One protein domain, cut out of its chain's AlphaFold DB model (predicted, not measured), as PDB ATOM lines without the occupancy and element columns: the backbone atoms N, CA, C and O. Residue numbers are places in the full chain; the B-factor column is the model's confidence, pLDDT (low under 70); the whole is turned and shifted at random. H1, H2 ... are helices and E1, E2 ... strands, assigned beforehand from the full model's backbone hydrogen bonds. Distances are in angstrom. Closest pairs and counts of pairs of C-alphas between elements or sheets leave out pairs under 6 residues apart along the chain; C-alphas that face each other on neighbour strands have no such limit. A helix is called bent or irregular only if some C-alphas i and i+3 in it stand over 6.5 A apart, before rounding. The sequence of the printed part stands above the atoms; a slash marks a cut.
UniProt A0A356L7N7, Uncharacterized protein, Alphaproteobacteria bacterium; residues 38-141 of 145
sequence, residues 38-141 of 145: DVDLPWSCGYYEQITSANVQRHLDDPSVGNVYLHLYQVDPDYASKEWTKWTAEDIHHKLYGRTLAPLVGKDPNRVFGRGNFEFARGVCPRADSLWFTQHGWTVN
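What this domain is: This is residues 38 to 141 of the 145 residues of an uncharacterized protein of Alphaproteobacteria bacterium (UniProt A0A356L7N7). A small wall of three parallel strands, E1, E2 and E3, has the helix H1 over one face and its other face bare. Side by side beyond the E3 edge are H3 and H4, H3 reaching H1 with its last residues, while H2 sits away from the sheet at the far end of the strands. The printed part has 104 residues with three named strands and four named helices, in the order E1 H1 E2 H2 H3 E3 H4, and its class is mixed, helices and strands. It is compact, with a radius of gyration of the C-alphas of 13.3 A and spans of 41 by 28 by 18 A.

How they stand to each other: E1, residues 38 to 43, is an edge strand, parallel to E2, residues 65 to 72, at 23 degrees; N 41 and O 69 are 2.8 A apart, within hydrogen-bond range. Between them in the chain, H1, residues 53 to 60, is on the sheet at a height over the sheet of 9.6 A; it runs along the strands, at 11 degrees to E2 on the local plane. E2 is parallel to the other edge strand, E3, residues 112 to 115, at 38 degrees, with N 70 and O 113 2.8 A apart. E1, H1, E2 form a strand-helix-strand unit, two parallel neighbour strands joined through a helix, with a right-handed crossover. E2, H2, residues 77 to 84, H3, residues 89 to 105, and E3 form another, also right-handed. H2 is not on the sheet, and H2 and H3 are apart. H3 only grazes the sheet with residues 101 to 105. H3 and H1 only just touch, with 3 pairs of C-alphas within 8 A, the closest Leu 104 and Ser 53 at 6.0 A, at a steep tilt of 40 degrees, the same way; H3 does so with residues 103 to 104 alone. H4, residues 127 to 135, only just touches H3, also with 3 pairs, made by residues 92 to 97 of H3 alone; the closest C-alphas, of His 93 and Asp 129, are 6.7 A apart, at a shallow tilt of 26 degrees, the same way. In H1 and H4 every O i to N i+4 pair is within hydrogen-bond range; in H2 2 of 4 are and in H3 8 of 13.

Where its parts are: E1 begins at C-alpha 38, (-4.177, 66.244, 89.889). E2 is 19.5 A long. H3, 20.4 A long, has a kink of 38 degrees near residue 98 and is only just irregular, C-alphas 99 and 102 being 6.8 A apart. H4 is 12.2 A long and ends at C-alpha 135, (12.494, 63.102, 81.724).

The domain as a whole: The C-alphas farthest apart, of Pro 63 and Gly 123, are 41.2 A apart. The printed part has no cut; the link from E3 to H4, 11 residues, is long. Residues 117 to 118 pair in parallel with residues 139 to 140. The pLDDT is under 70 at residues 45 to 48 and 74 to 84.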
ATOM      1  N   ASP A  38      -4.902  67.236  90.665       96.81
ATOM      2  CA  ASP A  38      -4.177  66.244  89.889       96.81
ATOM      3  C   ASP A  38      -4.906  64.898  89.940       96.81
ATOM      4  O   ASP A  38      -5.535  64.548  90.941       96.81
ATOM      5  N   VAL A  39      -4.809  64.130  88.856       96.44
ATOM      6  CA  VAL A  39      -5.393  62.792  88.748       96.44
ATOM      7  C   VAL A  39      -4.277  61.763  88.653       96.44
ATOM      8  O   VAL A  39      -3.438  61.829  87.759       96.44
ATOM      9  N   ASP A  40      -4.296  60.774  89.541       94.56
ATOM     10  CA  ASP A  40      -3.426  59.600  89.472       94.56
ATOM     11  C   ASP A  40      -4.180  58.432  88.820       94.56
ATOM     12  O   ASP A  40      -5.160  57.921  89.363       94.56
ATOM     13  N   LEU A  41      -3.700  57.987  87.660       93.44
ATOM     14  CA  LEU A  41      -4.196  56.808  86.958       93.44
ATOM     15  C   LEU A  41      -3.292  55.616  87.285       93.44
ATOM     16  O   LEU A  41      -2.147  55.577  86.817       93.44
ATOM     17  N   PRO A  42      -3.765  54.641  88.083       89.50
ATOM     18  CA  PRO A  42      -2.955  53.494  88.447       89.50
ATOM     19  C   PRO A  42      -2.718  52.610  87.226       89.50
ATOM     20  O   PRO A  42      -3.635  52.279  86.476       89.50
ATOM     21  N   TRP A  43      -1.474  52.188  87.052       82.12
ATOM     22  CA  TRP A  43      -1.035  51.371  85.940       82.12
ATOM     23  C   TRP A  43      -0.325  50.121  86.434       82.12
ATOM     24  O   TRP A  43       0.734  50.179  87.055       82.12
ATOM     25  N   SER A  44      -0.921  48.974  86.133       73.88
ATOM     26  CA  SER A  44      -0.341  47.657  86.370       73.88
ATOM     27  C   SER A  44      -1.043  46.613  85.499       73.88
ATOM     28  O   SER A  44      -2.018  46.927  84.810       73.88
ATOM     29  N   CYS A  45      -0.610  45.353  85.600       59.75
ATOM     30  CA  CYS A  45      -1.226  44.220  84.913       59.75
ATOM     31  C   CYS A  45      -2.732  44.034  85.216       59.75
ATOM     32  O   CYS A  45      -3.428  43.379  84.448       59.75
ATOM     33  N   GLY A  46      -3.240  44.610  86.312       58.56
ATOM     34  CA  GLY A  46      -4.661  44.575  86.684       58.56
ATOM     35  C   GLY A  46      -5.460  45.826  86.302       58.56
ATOM     36  O   GLY A  46      -6.675  45.833  86.462       58.56
ATOM     37  N   TYR A  47      -4.803  46.878  85.802       60.28
ATOM     38  CA  TYR A  47      -5.413  48.196  85.573       60.28
ATOM     39  C   TYR A  47      -5.149  48.740  84.162       60.28
ATOM     40  O   TYR A  47      -5.096  49.950  83.955       60.28
ATOM     41  N   TYR A  48      -4.999  47.868  83.159       66.69
ATOM     42  CA  TYR A  48      -4.761  48.292  81.770       66.69
ATOM     43  C   TYR A  48      -5.825  49.260  81.231       66.69
ATOM     44  O   TYR A  48      -5.519  50.110  80.399       66.69
ATOM     45  N   GLU A  49      -7.059  49.168  81.730       73.56
ATOM     46  CA  GLU A  49      -8.169  50.042  81.337       73.56
ATOM     47  C   GLU A  49      -7.967  51.507  81.766       73.56
ATOM     48  O   GLU A  49      -8.496  52.420  81.126       73.56
ATOM     49  N   GLN A  50      -7.163  51.748  82.807       83.06
ATOM     50  CA  GLN A  50      -6.949  53.083  83.371       83.06
ATOM     51  C   GLN A  50      -6.038  53.942  82.494       83.06
ATOM     52  O   GLN A  50      -6.280  55.138  82.345       83.06
ATOM     53  N   ILE A  51      -5.038  53.341  81.848       85.12
ATOM     54  CA  ILE A  51      -4.081  54.047  80.982       85.12
ATOM     55  C   ILE A  51      -4.412  53.902  79.493       85.12
ATOM     56  O   ILE A  51      -3.546  53.670  78.650       85.12
ATOM     57  N   THR A  52      -5.690  54.022  79.144       91.25
ATOM     58  CA  THR A  52      -6.112  54.059  77.741       91.25
ATOM     59  C   THR A  52      -6.065  55.483  77.192       91.25
ATOM     60  O   THR A  52      -6.271  56.459  77.911       91.25
ATOM     61  N   SER A  53      -5.859  55.610  75.877       93.12
ATOM     62  CA  SER A  53      -5.885  56.909  75.185       93.12
ATOM     63  C   SER A  53      -7.193  57.674  75.439       93.12
ATOM     64  O   SER A  53      -7.168  58.884  75.652       93.12
ATOM     65  N   ALA A  54      -8.327  56.969  75.470       94.69
ATOM     66  CA  ALA A  54      -9.630  57.569  75.741       94.69
ATOM     67  C   ALA A  54      -9.745  58.083  77.185       94.69
ATOM     68  O   ALA A  54     -10.219  59.198  77.390       94.69
ATOM     69  N   ASN A  55      -9.285  57.312  78.175       95.19
ATOM     70  CA  ASN A  55      -9.382  57.718  79.576       95.19
ATOM     71  C   ASN A  55      -8.455  58.900  79.901       95.19
ATOM     72  O   ASN A  55      -8.880  59.861  80.536       95.19
ATOM     73  N   VAL A  56      -7.221  58.888  79.383       96.19
ATOM     74  CA  VAL A  56      -6.308  60.037  79.520       96.19
ATOM     75  C   VAL A  56      -6.916  61.285  78.880       96.19
ATOM     76  O   VAL A  56      -6.917  62.342  79.502       96.19
ATOM     77  N   GLN A  57      -7.491  61.168  77.676       97.00
ATOM     78  CA  GLN A  57      -8.138  62.307  77.018       97.00
ATOM     79  C   GLN A  57      -9.300  62.857  77.843       97.00
ATOM     80  O   GLN A  57      -9.386  64.062  78.042       97.00
ATOM     81  N   ARG A  58     -10.141  61.973  78.387       96.81
ATOM     82  CA  ARG A  58     -11.268  62.357  79.237       96.81
ATOM     83  C   ARG A  58     -10.836  63.233  80.416       96.81
ATOM     84  O   ARG A  58     -11.531  64.193  80.723       96.81
ATOM     85  N   HIS A  59      -9.716  62.915  81.066       97.12
ATOM     86  CA  HIS A  59      -9.189  63.738  82.158       97.12
ATOM     87  C   HIS A  59      -8.536  65.032  81.665       97.12
ATOM     88  O   HIS A  59      -8.656  66.058  82.321       97.12
ATOM     89  N   LEU A  60      -7.878  65.018  80.504       96.50
ATOM     90  CA  LEU A  60      -7.304  66.234  79.921       96.50
ATOM     91  C   LEU A  60      -8.369  67.252  79.494       96.50
ATOM     92  O   LEU A  60      -8.103  68.456  79.581       96.50
ATOM     93  N   ASP A  61      -9.535  66.766  79.061       96.75
ATOM     94  CA  ASP A  61     -10.693  67.567  78.650       96.75
ATOM     95  C   ASP A  61     -11.429  68.200  79.848       96.75
ATOM     96  O   ASP A  61     -12.187  69.154  79.667       96.75
ATOM     97  N   ASP A  62     -11.203  67.704  81.070       95.69
ATOM     98  CA  ASP A  62     -11.765  68.281  82.290       95.69
ATOM     99  C   ASP A  62     -10.962  69.533  82.707       95.69
ATOM    100  O   ASP A  62      -9.775  69.435  83.043       95.69
ATOM    101  N   PRO A  63     -11.575  70.735  82.712       93.94
ATOM    102  CA  PRO A  63     -10.876  71.972  83.052       93.94
ATOM    103  C   PRO A  63     -10.443  72.048  84.523       93.94
ATOM    104  O   PRO A  63      -9.563  72.851  84.845       93.94
ATOM    105  N   SER A  64     -11.037  71.231  85.402       94.94
ATOM    106  CA  SER A  64     -10.662  71.125  86.815       94.94
ATOM    107  C   SER A  64      -9.446  70.223  87.051       94.94
ATOM    108  O   SER A  64      -8.907  70.215  88.155       94.94
ATOM    109  N   VAL A  65      -8.977  69.497  86.030       96.81
ATOM    110  CA  VAL A  65      -7.784  68.651  86.128       96.81
ATOM    111  C   VAL A  65      -6.538  69.446  85.733       96.81
ATOM    112  O   VAL A  65      -6.434  69.999  84.634       96.81
ATOM    113  N   GLY A  66      -5.561  69.497  86.633       96.38
ATOM    114  CA  GLY A  66      -4.242  70.083  86.407       96.38
ATOM    115  C   GLY A  66      -3.382  69.139  85.587       96.38
ATOM    116  O   GLY A  66      -3.231  69.331  84.376       96.38
ATOM    117  N   ASN A  67      -2.875  68.105  86.253       98.00
ATOM    118  CA  ASN A  67      -2.020  67.083  85.671       98.00
ATOM    119  C   ASN A  67      -2.652  65.690  85.757       98.00
ATOM    120  O   ASN A  67      -3.459  65.394  86.638       98.00
ATOM    121  N   VAL A  68      -2.230  64.813  84.853       97.88
ATOM    122  CA  VAL A  68      -2.564  63.391  84.821       97.88
ATOM    123  C   VAL A  68      -1.276  62.599  85.017       97.88
ATOM    124  O   VAL A  68      -0.369  62.658  84.186       97.88
ATOM    125  N   TYR A  69      -1.197  61.834  86.101       97.00
ATOM    126  CA  TYR A  69      -0.069  60.960  86.397       97.00
ATOM    127  C   TYR A  69      -0.382  59.517  86.009       97.00
ATOM    128  O   TYR A  69      -1.312  58.902  86.520       97.00
ATOM    129  N   LEU A  70       0.439  58.953  85.131       94.94
ATOM    130  CA  LEU A  70       0.470  57.536  84.791       94.94
ATOM    131  C   LEU A  70       1.302  56.809  85.854       94.94
ATOM    132  O   LEU A  70       2.523  56.647  85.728       94.94
ATOM    133  N   HIS A  71       0.643  56.432  86.944       93.06
ATOM    134  CA  HIS A  71       1.304  55.926  88.135       93.06
ATOM    135  C   HIS A  71       1.489  54.413  88.048       93.06
ATOM    136  O   HIS A  71       0.540  53.649  88.201       93.06
ATOM    137  N   LEU A  72       2.728  53.970  87.847       87.62
ATOM    138  CA  LEU A  72       3.084  52.559  87.906       87.62
ATOM    139  C   LEU A  72       2.862  52.018  89.327       87.62
ATOM    140  O   LEU A  72       3.640  52.305  90.237       87.62
ATOM    141  N   TYR A  73       1.802  51.230  89.506       77.62
ATOM    142  CA  TYR A  73       1.419  50.645  90.786       77.62
ATOM    143  C   TYR A  73       1.889  49.190  90.856       77.62
ATOM    144  O   TYR A  73       1.518  48.358  90.023       77.62
ATOM    145  N   GLN A  74       2.686  48.847  91.866       66.19
ATOM    146  CA  GLN A  74       3.059  47.455  92.117       66.19
ATOM    147  C   GLN A  74       1.884  46.747  92.803       66.19
ATOM    148  O   GLN A  74       1.631  46.949  93.986       66.19
ATOM    149  N   VAL A  75       1.129  45.941  92.050       57.81
ATOM    150  CA  VAL A  75      -0.014  45.173  92.592       57.81
ATOM    151  C   VAL A  75       0.443  44.028  93.492       57.81
ATOM    152  O   VAL A  75      -0.273  43.646  94.409       57.81
ATOM    153  N   ASP A  76       1.653  43.526  93.263       60.19
ATOM    154  CA  ASP A  76       2.322  42.561  94.123       60.19
ATOM    155  C   ASP A  76       3.835  42.665  93.845       60.19
ATOM    156  O   ASP A  76       4.233  42.537  92.674       60.19
ATOM    157  N   PRO A  77       4.686  42.925  94.858       56.38
ATOM    158  CA  PRO A  77       6.136  42.948  94.678       56.38
ATOM    159  C   PRO A  77       6.678  41.633  94.091       56.38
ATOM    160  O   PRO A  77       7.665  41.665  93.358       56.38
ATOM    161  N   ASP A  78       6.006  40.497  94.305       57.22
ATOM    162  CA  ASP A  78       6.409  39.190  93.776       57.22
ATOM    163  C   ASP A  78       5.893  38.896  92.361       57.22
ATOM    164  O   ASP A  78       6.399  37.969  91.715       57.22
ATOM    165  N   TYR A  79       4.901  39.640  91.864       53.84
ATOM    166  CA  TYR A  79       4.300  39.425  90.541       53.84
ATOM    167  C   TYR A  79       4.797  40.448  89.518       53.84
ATOM    168  O   TYR A  79       5.229  40.082  88.423       53.84
ATOM    169  N   ALA A  80       4.804  41.734  89.886       52.31
ATOM    170  CA  ALA A  80       5.247  42.808  89.002       52.31
ATOM    171  C   ALA A  80       6.759  42.726  88.739       52.31
ATOM    172  O   ALA A  80       7.187  42.816  87.592       52.31
ATOM    173  N   SER A  81       7.577  42.430  89.752       55.12
ATOM    174  CA  SER A  81       9.019  42.234  89.543       55.12
ATOM    175  C   SER A  81       9.316  41.085  88.567       55.12
ATOM    176  O   SER A  81      10.277  41.159  87.806       55.12
ATOM    177  N   LYS A  82       8.474  40.042  88.504       59.84
ATOM    178  CA  LYS A  82       8.686  38.866  87.637       59.84
ATOM    179  C   LYS A  82       8.247  39.054  86.190       59.84
ATOM    180  O   LYS A  82       8.762  38.357  85.319       59.84
ATOM    181  N   GLU A  83       7.284  39.927  85.922       66.94
ATOM    182  CA  GLU A  83       6.846  40.225  84.553       66.94
ATOM    183  C   GLU A  83       7.861  41.138  83.862       66.94
ATOM    184  O   GLU A  83       8.375  40.804  82.800       66.94
ATOM    185  N   TRP A  84       8.224  42.249  84.503       68.62
ATOM    186  CA  TRP A  84       9.036  43.304  83.891       68.62
ATOM    187  C   TRP A  84      10.512  42.914  83.758       68.62
ATOM    188  O   TRP A  84      11.188  43.330  82.818       68.62
ATOM    189  N   THR A  85      11.010  42.031  84.630       71.00
ATOM    190  CA  THR A  85      12.362  41.458  84.503       71.00
ATOM    191  C   THR A  85      12.525  40.511  83.315       71.00
ATOM    192  O   THR A  85      13.658  40.236  82.928       71.00
ATOM    193  N   LYS A  86      11.430  40.030  82.711       81.12
ATOM    194  CA  LYS A  86      11.466  39.176  81.511       81.12
ATOM    195  C   LYS A  86      11.449  39.963  80.204       81.12
ATOM    196  O   LYS A  86      11.634  39.368  79.147       81.12
ATOM    197  N   TRP A  87      11.184  41.265  80.260       87.19
ATOM    198  CA  TRP A  87      11.113  42.094  79.063       87.19
ATOM    199  C   TRP A  87      12.492  42.225  78.441       87.19
ATOM    200  O   TRP A  87      13.480  42.393  79.150       87.19
ATOM    201  N   THR A  88      12.553  42.176  77.115       92.56
ATOM    202  CA  THR A  88      13.769  42.472  76.357       92.56
ATOM    203  C   THR A  88      13.902  43.974  76.100       92.56
ATOM    204  O   THR A  88      12.951  44.740  76.268       92.56
ATOM    205  N   ALA A  89      15.075  44.411  75.634       94.19
ATOM    206  CA  ALA A  89      15.273  45.788  75.177       94.19
ATOM    207  C   ALA A  89      14.271  46.173  74.069       94.19
ATOM    208  O   ALA A  89      13.764  47.291  74.053       94.19
ATOM    209  N   GLU A  90      13.950  45.229  73.178       94.44
ATOM    210  CA  GLU A  90      12.970  45.412  72.105       94.44
ATOM    211  C   GLU A  90      11.554  45.606  72.666       94.44
ATOM    212  O   GLU A  90      10.837  46.512  72.238       94.44
ATOM    213  N   ASP A  91      11.162  44.816  73.669       92.06
ATOM    214  CA  ASP A  91       9.864  44.968  74.334       92.06
ATOM    215  C   ASP A  91       9.743  46.329  75.025       92.06
ATOM    216  O   ASP A  91       8.727  47.013  74.886       92.06
ATOM    217  N   ILE A  92      10.788  46.749  75.741       92.25
ATOM    218  CA  ILE A  92      10.816  48.050  76.416       92.25
ATOM    219  C   ILE A  92      10.672  49.171  75.384       92.25
ATOM    220  O   ILE A  92       9.805  50.032  75.532       92.25
ATOM    221  N   HIS A  93      11.464  49.142  74.314       95.06
ATOM    222  CA  HIS A  93      11.451  50.214  73.330       95.06
ATOM    223  C   HIS A  93      10.146  50.239  72.519       95.06
ATOM    224  O   HIS A  93       9.448  51.250  72.462       95.06
ATOM    225  N   HIS A  94       9.766  49.124  71.898       93.81
ATOM    226  CA  HIS A  94       8.658  49.118  70.943       93.81
ATOM    227  C   HIS A  94       7.289  48.974  71.603       93.81
ATOM    228  O   HIS A  94       6.314  49.533  71.099       93.81
ATOM    229  N   LYS A  95       7.184  48.238  72.717       90.50
ATOM    230  CA  LYS A  95       5.899  48.029  73.396       90.50
ATOM    231  C   LYS A  95       5.688  49.085  74.471       90.50
ATOM    232  O   LYS A  95       4.739  49.857  74.362       90.50
ATOM    233  N   LEU A  96       6.575  49.159  75.466       90.12
ATOM    234  CA  LEU A  96       6.373  50.053  76.611       90.12
ATOM    235  C   LEU A  96       6.445  51.520  76.204       90.12
ATOM    236  O   LEU A  96       5.479  52.263  76.358       90.12
ATOM    237  N   TYR A  97       7.601  51.928  75.687       92.81
ATOM    238  CA  TYR A  97       7.857  53.301  75.290       92.81
ATOM    239  C   TYR A  97       7.008  53.663  74.068       92.81
ATOM    240  O   TYR A  97       6.123  54.511  74.165       92.81
ATOM    241  N   GLY A  98       7.237  52.998  72.933       91.62
ATOM    242  CA  GLY A  98       6.727  53.451  71.640       91.62
ATOM    243  C   GLY A  98       5.223  53.271  71.450       91.62
ATOM    244  O   GLY A  98       4.569  54.143  70.881       91.62
ATOM    245  N   ARG A  99       4.658  52.151  71.915       90.00
ATOM    246  CA  ARG A  99       3.239  51.833  71.693       90.00
ATOM    247  C   ARG A  99       2.336  52.271  72.840       90.00
ATOM    248  O   ARG A  99       1.182  52.608  72.584       90.00
ATOM    249  N   THR A 100       2.832  52.250  74.074       89.94
ATOM    250  CA  THR A 100       2.006  52.527  75.252       89.94
ATOM    251  C   THR A 100       2.234  53.930  75.793       89.94
ATOM    252  O   THR A 100       1.298  54.717  75.816       89.94
ATOM    253  N   LEU A 101       3.448  54.283  76.215       93.38
ATOM    254  CA  LEU A 101       3.668  55.496  77.007       93.38
ATOM    255  C   LEU A 101       3.832  56.768  76.186       93.38
ATOM    256  O   LEU A 101       3.176  57.766  76.483       93.38
ATOM    257  N   ALA A 102       4.676  56.746  75.156       95.75
ATOM    258  CA  ALA A 102       4.928  57.919  74.328       95.75
ATOM    259  C   ALA A 102       3.644  58.480  73.688       95.75
ATOM    260  O   ALA A 102       3.468  59.698  73.720       95.75
ATOM    261  N   PRO A 103       2.693  57.657  73.193       95.69
ATOM    262  CA  PRO A 103       1.424  58.170  72.678       95.69
ATOM    263  C   PRO A 103       0.533  58.821  73.740       95.69
ATOM    264  O   PRO A 103      -0.200  59.752  73.419       95.69
ATOM    265  N   LEU A 104       0.561  58.340  74.989       95.75
ATOM    266  CA  LEU A 104      -0.253  58.897  76.075       95.75
ATOM    267  C   LEU A 104       0.326  60.219  76.571       95.75
ATOM    268  O   LEU A 104      -0.397  61.207  76.655       95.75
ATOM    269  N   VAL A 105       1.632  60.243  76.832       96.69
ATOM    270  CA  VAL A 105       2.364  61.456  77.217       96.69
ATOM    271  C   VAL A 105       2.281  62.512  76.114       96.69
ATOM    272  O   VAL A 105       2.046  63.684  76.386       96.69
ATOM    273  N   GLY A 106       2.386  62.095  74.850       96.81
ATOM    274  CA  GLY A 106       2.316  62.983  73.691       96.81
ATOM    275  C   GLY A 106       0.969  63.677  73.476       96.81
ATOM    276  O   GLY A 106       0.904  64.586  72.652       96.81
ATOM    277  N   LYS A 107      -0.097  63.296  74.197       96.25
ATOM    278  CA  LYS A 107      -1.383  64.013  74.152       96.25
ATOM    279  C   LYS A 107      -1.268  65.426  74.701       96.25
ATOM    280  O   LYS A 107      -1.809  66.353  74.110       96.25
ATOM    281  N   ASP A 108      -0.570  65.563  75.822       97.38
ATOM    282  CA  ASP A 108      -0.221  66.848  76.407       97.38
ATOM    283  C   ASP A 108       1.048  66.676  77.259       97.38
ATOM    284  O   ASP A 108       0.960  66.338  78.444       97.38
ATOM    285  N   PRO A 109       2.243  66.896  76.683       95.62
ATOM    286  CA  PRO A 109       3.507  66.650  77.375       95.62
ATOM    287  C   PRO A 109       3.749  67.599  78.559       95.62
ATOM    288  O   PRO A 109       4.697  67.395  79.310       95.62
ATOM    289  N   ASN A 110       2.917  68.634  78.730       96.75
ATOM    290  CA  ASN A 110       3.002  69.558  79.860       96.75
ATOM    291  C   ASN A 110       2.035  69.203  80.995       96.75
ATOM    292  O   ASN A 110       2.100  69.831  82.050       96.75
ATOM    293  N   ARG A 111       1.118  68.254  80.772       97.38
ATOM    294  CA  ARG A 111       0.101  67.847  81.752       97.38
ATOM    295  C   ARG A 111       0.080  66.347  82.011       97.38
ATOM    296  O   ARG A 111      -0.494  65.937  83.012       97.38
ATOM    297  N   VAL A 112       0.678  65.523  81.151       97.81
ATOM    298  CA  VAL A 112       0.747  64.069  81.329       97.81
ATOM    299  C   VAL A 112       2.150  63.659  81.752       97.81
ATOM    300  O   VAL A 112       3.106  63.796  80.989       97.81
ATOM    301  N   PHE A 113       2.257  63.089  82.948       97.44
ATOM    302  CA  PHE A 113       3.527  62.681  83.538       97.44
ATOM    303  C   PHE A 113       3.486  61.238  84.017       97.44
ATOM    304  O   PHE A 113       2.442  60.661  84.298       97.44
ATOM    305  N   GLY A 114       4.659  60.651  84.135       95.38
ATOM    306  CA  GLY A 114       4.902  59.393  84.795       95.38
ATOM    307  C   GLY A 114       5.068  59.527  86.297       95.38
ATOM    308  O   GLY A 114       5.489  60.567  86.805       95.38
ATOM    309  N   ARG A 115       4.775  58.443  87.012       93.38
ATOM    310  CA  ARG A 115       5.089  58.285  88.435       93.38
ATOM    311  C   ARG A 115       5.381  56.817  88.745       93.38
ATOM    312  O   ARG A 115       4.783  55.923  88.149       93.38
ATOM    313  N   GLY A 116       6.298  56.567  89.677       91.00
ATOM    314  CA  GLY A 116       6.707  55.219  90.091       91.00
ATOM    315  C   GLY A 116       8.054  54.774  89.508       91.00
ATOM    316  O   GLY A 116       8.738  55.542  88.827       91.00
ATOM    317  N   ASN A 117       8.452  53.538  89.821       89.12
ATOM    318  CA  ASN A 117       9.760  52.973  89.474       89.12
ATOM    319  C   ASN A 117       9.618  51.723  88.604       89.12
ATOM    320  O   ASN A 117       9.097  50.708  89.064       89.12
ATOM    321  N   PHE A 118      10.131  51.773  87.375       88.56
ATOM    322  CA  PHE A 118      10.277  50.574  86.561       88.56
ATOM    323  C   PHE A 118      11.413  49.703  87.086       88.56
ATOM    324  O   PHE A 118      12.514  50.188  87.347       88.56
ATOM    325  N   GLU A 119      11.155  48.402  87.180       86.94
ATOM    326  CA  GLU A 119      12.131  47.405  87.612       86.94
ATOM    327  C   GLU A 119      12.412  46.434  86.468       86.94
ATOM    328  O   GLU A 119      11.749  45.412  86.302       86.94
ATOM    329  N   PHE A 120      13.409  46.773  85.655       87.06
ATOM    330  CA  PHE A 120      13.873  45.934  84.552       87.06
ATOM    331  C   PHE A 120      15.092  45.118  84.970       87.06
ATOM    332  O   PHE A 120      15.843  45.515  85.862       87.06
ATOM    333  N   ALA A 121      15.371  44.018  84.274       86.31
ATOM    334  CA  ALA A 121      16.643  43.323  84.448       86.31
ATOM    335  C   ALA A 121      17.844  44.249  84.143       86.31
ATOM    336  O   ALA A 121      17.778  45.149  83.295       86.31
ATOM    337  N   ARG A 122      18.956  44.038  84.863       84.44
ATOM    338  CA  ARG A 122      20.160  44.881  84.763       84.44
ATOM    339  C   ARG A 122      20.675  44.914  83.321       84.44
ATOM    340  O   ARG A 122      20.903  43.874  82.716       84.44
ATOM    341  N   GLY A 123      20.876  46.121  82.791       86.38
ATOM    342  CA  GLY A 123      21.403  46.346  81.440       86.38
ATOM    343  C   GLY A 123      20.395  46.177  80.298       86.38
ATOM    344  O   GLY A 123      20.774  46.381  79.150       86.38
ATOM    345  N   VAL A 124      19.134  45.838  80.586       91.56
ATOM    346  CA  VAL A 124      18.142  45.567  79.535       91.56
ATOM    347  C   VAL A 124      17.444  46.828  79.030       91.56
ATOM    348  O   VAL A 124      17.174  46.933  77.839       91.56
ATOM    349  N   CYS A 125      17.182  47.802  79.904       93.25
ATOM    350  CA  CYS A 125      16.603  49.083  79.500       93.25
ATOM    351  C   CYS A 125      17.637  49.904  78.707       93.25
ATOM    352  O   CYS A 125      18.681  50.257  79.274       93.25
ATOM    353  N   PRO A 126      17.387  50.234  77.423       94.25
ATOM    354  CA  PRO A 126      18.294  51.077  76.656       94.25
ATOM    355  C   PRO A 126      18.476  52.442  77.319       94.25
ATOM    356  O   PRO A 126      17.533  53.031  77.846       94.25
ATOM    357  N   ARG A 127      19.691  53.000  77.251       94.94
ATOM    358  CA  ARG A 127      20.004  54.294  77.885       94.94
ATOM    359  C   ARG A 127      19.080  55.423  77.418       94.94
ATOM    360  O   ARG A 127      18.706  56.262  78.231       94.94
ATOM    361  N   ALA A 128      18.754  55.460  76.126       96.00
ATOM    362  CA  ALA A 128      17.870  56.477  75.560       96.00
ATOM    363  C   ALA A 128      16.459  56.390  76.161       96.00
ATOM    364  O   ALA A 128      15.924  57.405  76.600       96.00
ATOM    365  N   ASP A 129      15.912  55.178  76.268       95.88
ATOM    366  CA  ASP A 129      14.583  54.943  76.834       95.88
ATOM    367  C   ASP A 129      14.566  55.235  78.337       95.88
ATOM    368  O   ASP A 129      13.686  55.941  78.817       95.88
ATOM    369  N   SER A 130      15.589  54.790  79.080       94.69
ATOM    370  CA  SER A 130      15.738  55.126  80.500       94.69
ATOM    371  C   SER A 130      15.762  56.635  80.724       94.69
ATOM    372  O   SER A 130      15.134  57.118  81.663       94.69
ATOM    373  N   LEU A 131      16.477  57.380  79.876       96.88
ATOM    374  CA  LEU A 131      16.524  58.833  79.970       96.88
ATOM    375  C   LEU A 131      15.150  59.438  79.671       96.88
ATOM    376  O   LEU A 131      14.691  60.295  80.424       96.88
ATOM    377  N   TRP A 132      14.468  58.950  78.633       97.31
ATOM    378  CA  TRP A 132      13.117  59.387  78.296       97.31
ATOM    379  C   TRP A 132      12.138  59.145  79.452       97.31
ATOM    380  O   TRP A 132      11.417  60.066  79.828       97.31
ATOM    381  N   PHE A 133      12.158  57.966  80.086       95.81
ATOM    382  CA  PHE A 133      11.312  57.675  81.249       95.81
ATOM    383  C   PHE A 133      11.568  58.666  82.389       95.81
ATOM    384  O   PHE A 133      10.619  59.216  82.947       95.81
ATOM    385  N   THR A 134      12.840  58.955  82.686       96.31
ATOM    386  CA  THR A 134      13.199  59.915  83.743       96.31
ATOM    387  C   THR A 134      12.808  61.353  83.425       96.31
ATOM    388  O   THR A 134      12.355  62.070  84.311       96.31
ATOM    389  N   GLN A 135      12.916  61.770  82.162       97.00
ATOM    390  CA  GLN A 135      12.494  63.102  81.724       97.00
ATOM    391  C   GLN A 135      10.987  63.311  81.869       97.00
ATOM    392  O   GLN A 135      10.550  64.440  82.068       97.00
ATOM    393  N   HIS A 136      10.209  62.231  81.806       96.38
ATOM    394  CA  HIS A 136       8.756  62.279  81.916       96.38
ATOM    395  C   HIS A 136       8.245  61.884  83.305       96.38
ATOM    396  O   HIS A 136       7.048  61.716  83.460       96.38
ATOM    397  N   GLY A 137       9.104  61.776  84.325       95.62
ATOM    398  CA  GLY A 137       8.686  61.661  85.731       95.62
ATOM    399  C   GLY A 137       8.715  60.254  86.336       95.62
ATOM    400  O   GLY A 137       8.546  60.110  87.546       95.62
ATOM    401  N   TRP A 138       8.991  59.212  85.548       94.75
ATOM    402  CA  TRP A 138       9.260  57.883  86.108       94.75
ATOM    403  C   TRP A 138      10.692  57.766  86.625       94.75
ATOM    404  O   TRP A 138      11.583  58.547  86.303       94.75
ATOM    405  N   THR A 139      10.937  56.716  87.393       93.19
ATOM    406  CA  THR A 139      12.279  56.281  87.779       93.19
ATOM    407  C   THR A 139      12.549  54.884  87.231       93.19
ATOM    408  O   THR A 139      11.624  54.163  86.851       93.19
ATOM    409  N   VAL A 140      13.826  54.517  87.120       91.12
ATOM    410  CA  VAL A 140      14.247  53.218  86.587       91.12
ATOM    411  C   VAL A 140      15.272  52.608  87.538       91.12
ATOM    412  O   VAL A 140      16.316  53.208  87.788       91.12
ATOM    413  N   ASN A 141      14.984  51.406  88.038       88.25
ATOM    414  CA  ASN A 141      15.867  50.575  88.857       88.25
ATOM    415  C   ASN A 141      16.432  51.249  90.127       88.25
ATOM    416  O   ASN A 141      17.530  50.901  90.560       88.25
TER     417      ASN A 141